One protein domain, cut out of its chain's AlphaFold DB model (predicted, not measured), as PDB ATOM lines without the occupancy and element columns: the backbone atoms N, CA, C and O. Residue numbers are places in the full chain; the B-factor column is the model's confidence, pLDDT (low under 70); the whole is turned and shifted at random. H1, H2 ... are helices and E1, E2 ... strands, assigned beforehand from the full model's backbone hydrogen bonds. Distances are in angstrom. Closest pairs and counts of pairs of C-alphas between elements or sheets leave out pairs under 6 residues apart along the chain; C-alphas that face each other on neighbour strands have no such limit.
ATOM      1  N   ALA A   2     218.737 156.359 169.225       75.81
ATOM      2  CA  ALA A   2     219.056 156.825 170.590       75.81
ATOM      3  C   ALA A   2     220.298 156.163 171.247       75.81
ATOM      4  O   ALA A   2     220.541 156.362 172.428       75.81
ATOM      5  N   SER A   3     221.044 155.321 170.516       82.25
ATOM      6  CA  SER A   3     222.223 154.575 171.013       82.25
ATOM      7  C   SER A   3     222.035 153.812 172.339       82.25
ATOM      8  O   SER A   3     222.987 153.612 173.086       82.25
ATOM      9  N   ILE A   4     220.811 153.353 172.619       86.56
ATOM     10  CA  ILE A   4     220.487 152.560 173.810       86.56
ATOM     11  C   ILE A   4     220.863 151.092 173.564       86.56
ATOM     12  O   ILE A   4     220.451 150.545 172.533       86.56
ATOM     13  N   PRO A   5     221.596 150.429 174.480       90.25
ATOM     14  CA  PRO A   5     222.035 149.042 174.324       90.25
ATOM     15  C   PRO A   5     220.897 148.049 174.625       90.25
ATOM     16  O   PRO A   5     220.989 147.248 175.549       90.25
ATOM     17  N   VAL A   6     219.798 148.110 173.867       91.31
ATOM     18  CA  VAL A   6     218.635 147.220 174.033       91.31
ATOM     19  C   VAL A   6     218.992 145.798 173.584       91.31
ATOM     20  O   VAL A   6     219.596 145.606 172.528       91.31
ATOM     21  N   LEU A   7     218.605 144.788 174.362       92.88
ATOM     22  CA  LEU A   7     218.720 143.383 173.980       92.88
ATOM     23  C   LEU A   7     217.695 143.018 172.906       92.88
ATOM     24  O   LEU A   7     216.597 143.562 172.842       92.88
ATOM     25  N   PHE A   8     218.036 142.029 172.086       92.56
ATOM     26  CA  PHE A   8     217.168 141.530 171.023       92.56
ATOM     27  C   PHE A   8     216.750 140.076 171.279       92.56
ATOM     28  O   PHE A   8     217.394 139.316 172.017       92.56
ATOM     29  N   SER A   9     215.622 139.671 170.700       91.12
ATOM     30  CA  SER A   9     215.191 138.271 170.680       91.12
ATOM     31  C   SER A   9     216.174 137.410 169.873       91.12
ATOM     32  O   SER A   9     216.736 137.885 168.893       91.12
ATOM     33  N   GLN A  10     216.327 136.132 170.224       89.56
ATOM     34  CA  GLN A  10     217.302 135.214 169.603       89.56
ATOM     35  C   GLN A  10     216.740 134.418 168.400       89.56
ATOM     36  O   GLN A  10     217.245 133.350 168.070       89.56
ATOM     37  N   GLY A  11     215.647 134.883 167.782       86.75
ATOM     38  CA  GLY A  11     215.010 134.214 166.639       86.75
ATOM     39  C   GLY A  11     215.551 134.667 165.276       86.75
ATOM     40  O   GLY A  11     216.351 135.593 165.194       86.75
ATOM     41  N   TYR A  12     215.051 134.064 164.191       84.19
ATOM     42  CA  TYR A  12     215.442 134.388 162.805       84.19
ATOM     43  C   TYR A  12     215.120 135.832 162.367       84.19
ATOM     44  O   TYR A  12     215.692 136.306 161.394       84.19
ATOM     45  N   ASN A  13     214.243 136.534 163.095       87.19
ATOM     46  CA  ASN A  13     213.967 137.964 162.929       87.19
ATOM     47  C   ASN A  13     214.067 138.658 164.299       87.19
ATOM     48  O   ASN A  13     213.063 138.732 165.011       87.19
ATOM     49  N   PRO A  14     215.267 139.105 164.714       87.56
ATOM     50  CA  PRO A  14     215.473 139.702 166.026       87.56
ATOM     51  C   PRO A  14     214.672 140.997 166.212       87.56
ATOM     52  O   PRO A  14     214.897 141.977 165.505       87.56
ATOM     53  N   SER A  15     213.775 141.032 167.198       89.69
ATOM     54  CA  SER A  15     213.101 142.255 167.641       89.69
ATOM     55  C   SER A  15     213.707 142.769 168.951       89.69
ATOM     56  O   SER A  15     214.166 141.953 169.761       89.69
ATOM     57  N   PRO A  16     213.693 144.090 169.203       91.00
ATOM     58  CA  PRO A  16     214.039 144.635 170.511       91.00
ATOM     59  C   PRO A  16     213.190 143.983 171.608       91.00
ATOM     60  O   PRO A  16     211.988 143.770 171.430       91.00
ATOM     61  N   ARG A  17     213.808 143.660 172.743       91.62
ATOM     62  CA  ARG A  17     213.121 143.141 173.926       91.62
ATOM     63  C   ARG A  17     212.499 144.294 174.697       91.62
ATOM     64  O   ARG A  17     213.093 144.827 175.628       91.62
ATOM     65  N   VAL A  18     211.309 144.679 174.258       90.25
ATOM     66  CA  VAL A  18     210.498 145.739 174.853       90.25
ATOM     67  C   VAL A  18     209.135 145.158 175.208       90.25
ATOM     68  O   VAL A  18     208.547 144.434 174.404       90.25
ATOM     69  N   SER A  19     208.639 145.467 176.403       86.19
ATOM     70  CA  SER A  19     207.306 145.079 176.871       86.19
ATOM     71  C   SER A  19     206.531 146.335 177.232       86.19
ATOM     72  O   SER A  19     206.964 147.101 178.080       86.19
ATOM     73  N   PHE A  20     205.396 146.573 176.585       84.50
ATOM     74  CA  PHE A  20     204.557 147.737 176.870       84.50
ATOM     75  C   PHE A  20     203.548 147.424 177.975       84.50
ATOM     76  O   PHE A  20     203.120 146.275 178.117       84.50
ATOM     77  N   SER A  21     203.130 148.457 178.712       79.25
ATOM     78  CA  SER A  21     201.964 148.359 179.589       79.25
ATOM     79  C   SER A  21     200.697 148.010 178.800       79.25
ATOM     80  O   SER A  21     200.688 147.962 177.566       79.25
ATOM     81  N   GLN A  22     199.601 147.755 179.515       77.69
ATOM     82  CA  GLN A  22     198.328 147.407 178.888       77.69
ATOM     83  C   GLN A  22     197.913 148.450 177.844       77.69
ATOM     84  O   GLN A  22     198.006 149.655 178.080       77.69
ATOM     85  N   ALA A  23     197.448 147.965 176.692       81.56
ATOM     86  CA  ALA A  23     196.989 148.826 175.617       81.56
ATOM     87  C   ALA A  23     195.806 149.687 176.078       81.56
ATOM     88  O   ALA A  23     194.874 149.190 176.716       81.56
ATOM     89  N   LEU A  24     195.828 150.965 175.700       86.19
ATOM     90  CA  LEU A  24     194.718 151.874 175.948       86.19
ATOM     91  C   LEU A  24     193.449 151.397 175.228       86.19
ATOM     92  O   LEU A  24     193.509 151.052 174.040       86.19
ATOM     93  N   PRO A  25     192.285 151.415 175.898       83.38
ATOM     94  CA  PRO A  25     191.016 151.223 175.218       83.38
ATOM     95  C   PRO A  25     190.789 152.300 174.146       83.38
ATOM     96  O   PRO A  25     191.233 153.440 174.272       83.38
ATOM     97  N   VAL A  26     190.048 151.953 173.092       84.44
ATOM     98  CA  VAL A  26     189.715 152.902 172.021       84.44
ATOM     99  C   VAL A  26     188.947 154.104 172.586       84.44
ATOM    100  O   VAL A  26     188.011 153.951 173.375       84.44
ATOM    101  N   GLY A  27     189.333 155.309 172.156       86.56
ATOM    102  CA  GLY A  27     188.704 156.558 172.587       86.56
ATOM    103  C   GLY A  27     189.041 156.961 174.026       86.56
ATOM    104  O   GLY A  27     188.241 157.664 174.644       86.56
ATOM    105  N   VAL A  28     190.165 156.477 174.564       92.25
ATOM    106  CA  VAL A  28     190.738 156.896 175.850       92.25
ATOM    107  C   VAL A  28     192.041 157.650 175.588       92.25
ATOM    108  O   VAL A  28     192.901 157.184 174.842       92.25
ATOM    109  N   GLU A  29     192.165 158.826 176.191       94.19
ATOM    110  CA  GLU A  29     193.380 159.640 176.193       94.19
ATOM    111  C   GLU A  29     194.336 159.151 177.291       94.19
ATOM    112  O   GLU A  29     193.911 158.530 178.267       94.19
ATOM    113  N   SER A  30     195.627 159.453 177.175       92.88
ATOM    114  CA  SER A  30     196.602 159.119 178.214       92.88
ATOM    115  C   SER A  30     197.663 160.194 178.349       92.88
ATOM    116  O   SER A  30     198.177 160.694 177.349       92.88
ATOM    117  N   GLU A  31     197.996 160.525 179.592       92.69
ATOM    118  CA  GLU A  31     199.143 161.369 179.938       92.69
ATOM    119  C   GLU A  31     200.339 160.558 180.447       92.69
ATOM    120  O   GLU A  31     201.420 161.118 180.655       92.69
ATOM    121  N   VAL A  32     200.161 159.247 180.642       91.25
ATOM    122  CA  VAL A  32     201.180 158.391 181.239       91.25
ATOM    123  C   VAL A  32     201.196 156.996 180.615       91.25
ATOM    124  O   VAL A  32     200.234 156.229 180.673       91.25
ATOM    125  N   GLU A  33     202.334 156.637 180.034       90.00
ATOM    126  CA  GLU A  33     202.588 155.319 179.458       90.00
ATOM    127  C   GLU A  33     203.903 154.766 179.990       90.00
ATOM    128  O   GLU A  33     204.858 155.514 180.202       90.00
ATOM    129  N   TYR A  34     203.936 153.451 180.189       87.38
ATOM    130  CA  TYR A  34     205.109 152.743 180.682       87.38
ATOM    131  C   TYR A  34     205.446 151.604 179.739       87.38
ATOM    132  O   TYR A  34     204.580 150.971 179.129       87.38
ATOM    133  N   PHE A  35     206.732 151.333 179.632       89.38
ATOM    134  CA  PHE A  35     207.222 150.145 178.974       89.38
ATOM    135  C   PHE A  35     208.551 149.754 179.619       89.38
ATOM    136  O   PHE A  35     209.320 150.610 180.057       89.38
ATOM    137  N   ASP A  36     208.822 148.461 179.620       89.56
ATOM    138  CA  ASP A  36     210.094 147.894 180.028       89.56
ATOM    139  C   ASP A  36     210.942 147.608 178.797       89.56
ATOM    140  O   ASP A  36     210.432 147.206 177.747       89.56
ATOM    141  N   MET A  37     212.255 147.764 178.929       90.81
ATOM    142  CA  MET A  37     213.212 147.303 177.929       90.81
ATOM    143  C   MET A  37     214.358 146.551 178.600       90.81
ATOM    144  O   MET A  37     214.893 146.994 179.615       90.81
ATOM    145  N   ASP A  38     214.758 145.425 178.014       91.88
ATOM    146  CA  ASP A  38     215.927 144.695 178.491       91.88
ATOM    147  C   ASP A  38     217.194 145.366 177.939       91.88
ATOM    148  O   ASP A  38     217.338 145.520 176.724       91.88
ATOM    149  N   LEU A  39     218.134 145.733 178.811       91.50
ATOM    150  CA  LEU A  39     219.410 146.342 178.426       91.50
ATOM    151  C   LEU A  39     220.563 145.334 178.521       91.50
ATOM    152  O   LEU A  39     220.601 144.503 179.427       91.50
ATOM    153  N   ALA A  40     221.517 145.417 177.591       90.94
ATOM    154  CA  ALA A  40     222.726 144.592 177.589       90.94
ATOM    155  C   ALA A  40     223.703 144.994 178.704       90.94
ATOM    156  O   ALA A  40     224.454 144.162 179.206       90.94
ATOM    157  N   GLU A  41     223.671 146.267 179.100       89.88
ATOM    158  CA  GLU A  41     224.433 146.822 180.211       89.88
ATOM    159  C   GLU A  41     223.605 147.893 180.944       89.88
ATOM    160  O   GLU A  41     222.752 148.537 180.323       89.88
ATOM    161  N   PRO A  42     223.824 148.105 182.256       86.81
ATOM    162  CA  PRO A  42     223.166 149.183 182.989       86.81
ATOM    163  C   PRO A  42     223.477 150.568 182.392       86.81
ATOM    164  O   PRO A  42     224.603 150.801 181.941       86.81
ATOM    165  N   PRO A  43     222.527 151.522 182.425       84.88
ATOM    166  CA  PRO A  43     222.767 152.874 181.932       84.88
ATOM    167  C   PRO A  43     223.848 153.575 182.764       84.88
ATOM    168  O   PRO A  43     223.727 153.686 183.983       84.88
ATOM    169  N   ARG A  44     224.883 154.105 182.100       84.94
ATOM    170  CA  ARG A  44     225.924 154.919 182.759       84.94
ATOM    171  C   ARG A  44     225.374 156.258 183.252       84.94
ATOM    172  O   ARG A  44     225.736 156.707 184.333       84.94
ATOM    173  N   ASN A  45     224.496 156.867 182.454       87.06
ATOM    174  CA  ASN A  45     223.770 158.091 182.777       87.06
ATOM    175  C   ASN A  45     222.292 157.944 182.343       87.06
ATOM    176  O   ASN A  45     221.978 158.115 181.162       87.06
ATOM    177  N   PRO A  46     221.373 157.605 183.269       85.75
ATOM    178  CA  PRO A  46     219.944 157.472 182.965       85.75
ATOM    179  C   PRO A  46     219.305 158.748 182.399       85.75
ATOM    180  O   PRO A  46     218.401 158.660 181.568       85.75
ATOM    181  N   GLY A  47     219.782 159.930 182.806       88.62
ATOM    182  CA  GLY A  47     219.264 161.213 182.325       88.62
ATOM    183  C   GLY A  47     219.572 161.437 180.846       88.62
ATOM    184  O   GLY A  47     218.668 161.710 180.063       88.62
ATOM    185  N   GLU A  48     220.825 161.222 180.438       88.62
ATOM    186  CA  GLU A  48     221.221 161.301 179.022       88.62
ATOM    187  C   GLU A  48     220.468 160.289 178.154       88.62
ATOM    188  O   GLU A  48     220.037 160.613 177.046       88.62
ATOM    189  N   MET A  49     220.273 159.068 178.663       89.88
ATOM    190  CA  MET A  49     219.502 158.034 177.974       89.88
ATOM    191  C   MET A  49     218.032 158.442 177.802       89.88
ATOM    192  O   MET A  49     217.476 158.273 176.716       89.88
ATOM    193  N   THR A  50     217.431 159.030 178.840       92.44
ATOM    194  CA  THR A  50     216.060 159.560 178.823       92.44
ATOM    195  C   THR A  50     215.905 160.642 177.755       92.44
ATOM    196  O   THR A  50     215.021 160.542 176.901       92.44
ATOM    197  N   SER A  51     216.794 161.642 177.741       91.62
ATOM    198  CA  SER A  51     216.783 162.714 176.739       91.62
ATOM    199  C   SER A  51     216.986 162.172 175.324       91.62
ATOM    200  O   SER A  51     216.191 162.470 174.434       91.62
ATOM    201  N   SER A  52     217.977 161.295 175.137       91.75
ATOM    202  CA  SER A  52     218.285 160.691 173.835       91.75
ATOM    203  C   SER A  52     217.121 159.870 173.287       91.75
ATOM    204  O   SER A  52     216.888 159.861 172.080       91.75
ATOM    205  N   LEU A  53     216.379 159.166 174.149       92.06
ATOM    206  CA  LEU A  53     215.176 158.450 173.736       92.06
ATOM    207  C   LEU A  53     214.055 159.419 173.365       92.06
ATOM    208  O   LEU A  53     213.417 159.239 172.329       92.06
ATOM    209  N   SER A  54     213.842 160.444 174.189       94.19
ATOM    210  CA  SER A  54     212.792 161.435 173.976       94.19
ATOM    211  C   SER A  54     212.939 162.178 172.648       94.19
ATOM    212  O   SER A  54     211.938 162.426 171.988       94.19
ATOM    213  N   GLU A  55     214.165 162.482 172.218       93.94
ATOM    214  CA  GLU A  55     214.443 163.127 170.923       93.94
ATOM    215  C   GLU A  55     214.075 162.261 169.709       93.94
ATOM    216  O   GLU A  55     213.949 162.766 168.595       93.94
ATOM    217  N   GLN A  56     213.920 160.948 169.900       94.19
ATOM    218  CA  GLN A  56     213.549 160.014 168.836       94.19
ATOM    219  C   GLN A  56     212.044 159.733 168.779       94.19
ATOM    220  O   GLN A  56     211.609 158.995 167.890       94.19
ATOM    221  N   LEU A  57     211.258 160.278 169.713       92.19
ATOM    222  CA  LEU A  57     209.813 160.084 169.750       92.19
ATOM    223  C   LEU A  57     209.077 161.074 168.827       92.19
ATOM    224  O   LEU A  57     209.590 162.153 168.524       92.19
ATOM    225  N   PRO A  58     207.865 160.722 168.358       92.81
ATOM    226  CA  PRO A  58     207.020 161.648 167.615       92.81
ATOM    227  C   PRO A  58     206.679 162.913 168.425       92.81
ATOM    228  O   PRO A  58     206.632 162.861 169.657       92.81
ATOM    229  N   PRO A  59     206.352 164.034 167.754       92.19
ATOM    230  CA  PRO A  59     205.846 165.224 168.429       92.19
ATOM    231  C   PRO A  59     204.656 164.902 169.343       92.19
ATOM    232  O   PRO A  59     203.746 164.173 168.950       92.19
ATOM    233  N   GLY A  60     204.659 165.465 170.553       89.50
ATOM    234  CA  GLY A  60     203.633 165.212 171.571       89.50
ATOM    235  C   GLY A  60     203.950 164.060 172.531       89.50
ATOM    236  O   GLY A  60     203.181 163.837 173.461       89.50
ATOM    237  N   MET A  61     205.078 163.363 172.358       92.00
ATOM    238  CA  MET A  61     205.557 162.339 173.288       92.00
ATOM    239  C   MET A  61     206.940 162.694 173.835       92.00
ATOM    240  O   MET A  61     207.846 163.036 173.081       92.00
ATOM    241  N   THR A  62     207.107 162.544 175.149       94.12
ATOM    242  CA  THR A  62     208.364 162.819 175.854       94.12
ATOM    243  C   THR A  62     208.591 161.745 176.907       94.12
ATOM    244  O   THR A  62     207.656 161.367 177.615       94.12
ATOM    245  N   VAL A  63     209.827 161.269 177.049       93.88
ATOM    246  CA  VAL A  63     210.183 160.357 178.148       93.88
ATOM    247  C   VAL A  63     210.395 161.184 179.412       93.88
ATOM    248  O   VAL A  63     211.263 162.055 179.438       93.88
ATOM    249  N   ARG A  64     209.594 160.939 180.456       92.31
ATOM    250  CA  ARG A  64     209.692 161.691 181.722       92.31
ATOM    251  C   ARG A  64     210.808 161.188 182.629       92.31
ATOM    252  O   ARG A  64     211.491 161.991 183.255       92.31
ATOM    253  N   SER A  65     210.976 159.876 182.708       90.44
ATOM    254  CA  SER A  65     211.993 159.232 183.530       90.44
ATOM    255  C   SER A  65     212.298 157.835 183.003       90.44
ATOM    256  O   SER A  65     211.513 157.241 182.262       90.44
ATOM    257  N   MET A  66     213.459 157.319 183.397       89.44
ATOM    258  CA  MET A  66     213.854 155.931 183.215       89.44
ATOM    259  C   MET A  66     214.529 155.464 184.497       89.44
ATOM    260  O   MET A  66     215.398 156.154 185.033       89.44
ATOM    261  N   GLU A  67     214.158 154.281 184.967       87.69
ATOM    262  CA  GLU A  67     214.703 153.694 186.185       87.69
ATOM    263  C   GLU A  67     215.130 152.254 185.915       87.69
ATOM    264  O   GLU A  67     214.475 151.521 185.170       87.69
ATOM    265  N   LEU A  68     216.251 151.837 186.510       87.12
ATOM    266  CA  LEU A  68     216.671 150.445 186.436       87.12
ATOM    267  C   LEU A  68     215.840 149.636 187.428       87.12
ATOM    268  O   LEU A  68     216.089 149.659 188.634       87.12
ATOM    269  N   VAL A  69     214.879 148.886 186.907       81.50
ATOM    270  CA  VAL A  69     214.042 148.004 187.713       81.50
ATOM    271  C   VAL A  69     214.610 146.588 187.723       81.50
ATOM    272  O   VAL A  69     215.095 146.068 186.715       81.50
ATOM    273  N   ARG A  70     214.550 145.924 188.881       74.31
ATOM    274  CA  ARG A  70     214.644 144.461 188.899       74.31
ATOM    275  C   ARG A  70     213.307 143.941 188.411       74.31
ATOM    276  O   ARG A  70     212.286 144.394 188.915       74.31
ATOM    277  N   LYS A  71     213.320 142.978 187.489       68.06
ATOM    278  CA  LYS A  71     212.101 142.318 187.023       68.06
ATOM    279  C   LYS A  71     211.360 141.746 188.234       68.06
ATOM    280  O   LYS A  71     211.797 140.756 188.817       68.06
ATOM    281  N   ARG A  72     210.302 142.429 188.659       64.69
ATOM    282  CA  ARG A  72     209.424 142.014 189.747       64.69
ATOM    283  C   ARG A  72     208.082 141.712 189.109       64.69
ATOM    284  O   ARG A  72     207.582 142.498 188.313       64.69
TER     285      ARG A  72
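Overview. This is residues 2 to 72 of the 181 residues of a protein of Desulfobacteraceae bacterium (UniProt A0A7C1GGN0). This domain has little regular structure: it is mostly loops around a short antiparallel ladder, E1 and E3, and one short helix, H1. Between E1 and E3 the backbone makes a wide loop, whose residues 25 to 30 stick out, 28 to 30 of them being E2. The printed part has 71 residues, in the order E1, E2, E3, H1; the class is mixed, with 18 residues in named elements. It is only just loose, close to compact, with a radius of gyration of the C-alphas of 13.6 A and spans of 36 by 30 by 26 A.

Along the chain. Residues 2 to 17 hold no named element. E1 is residues 18 to 20, 6.6 A long, beginning at C-alpha 18 (210.498, 145.739, 174.853). E2 is residues 28 to 30 and E3 residues 35 to 37, each 6.7 A. H1, residues 46 to 54, is 12.2 A long and ends at C-alpha 54 (212.792, 161.435, 173.976).

Arrangement. E1 and E3 are antiparallel neighbours at 169 degrees; N 19 and O 36 are within hydrogen-bond range, 2.8 A. E2 pairs with no named strand. H1 is apart from E1 and E2; in H1 every O i to N i+4 pair is within range.

Size, cuts and confidence. The C-alphas farthest apart, of Gly 27 and Arg 44, are 38.6 A apart. The printed part has no cut and no long link. Residues 71 to 72 are under pLDDT 70.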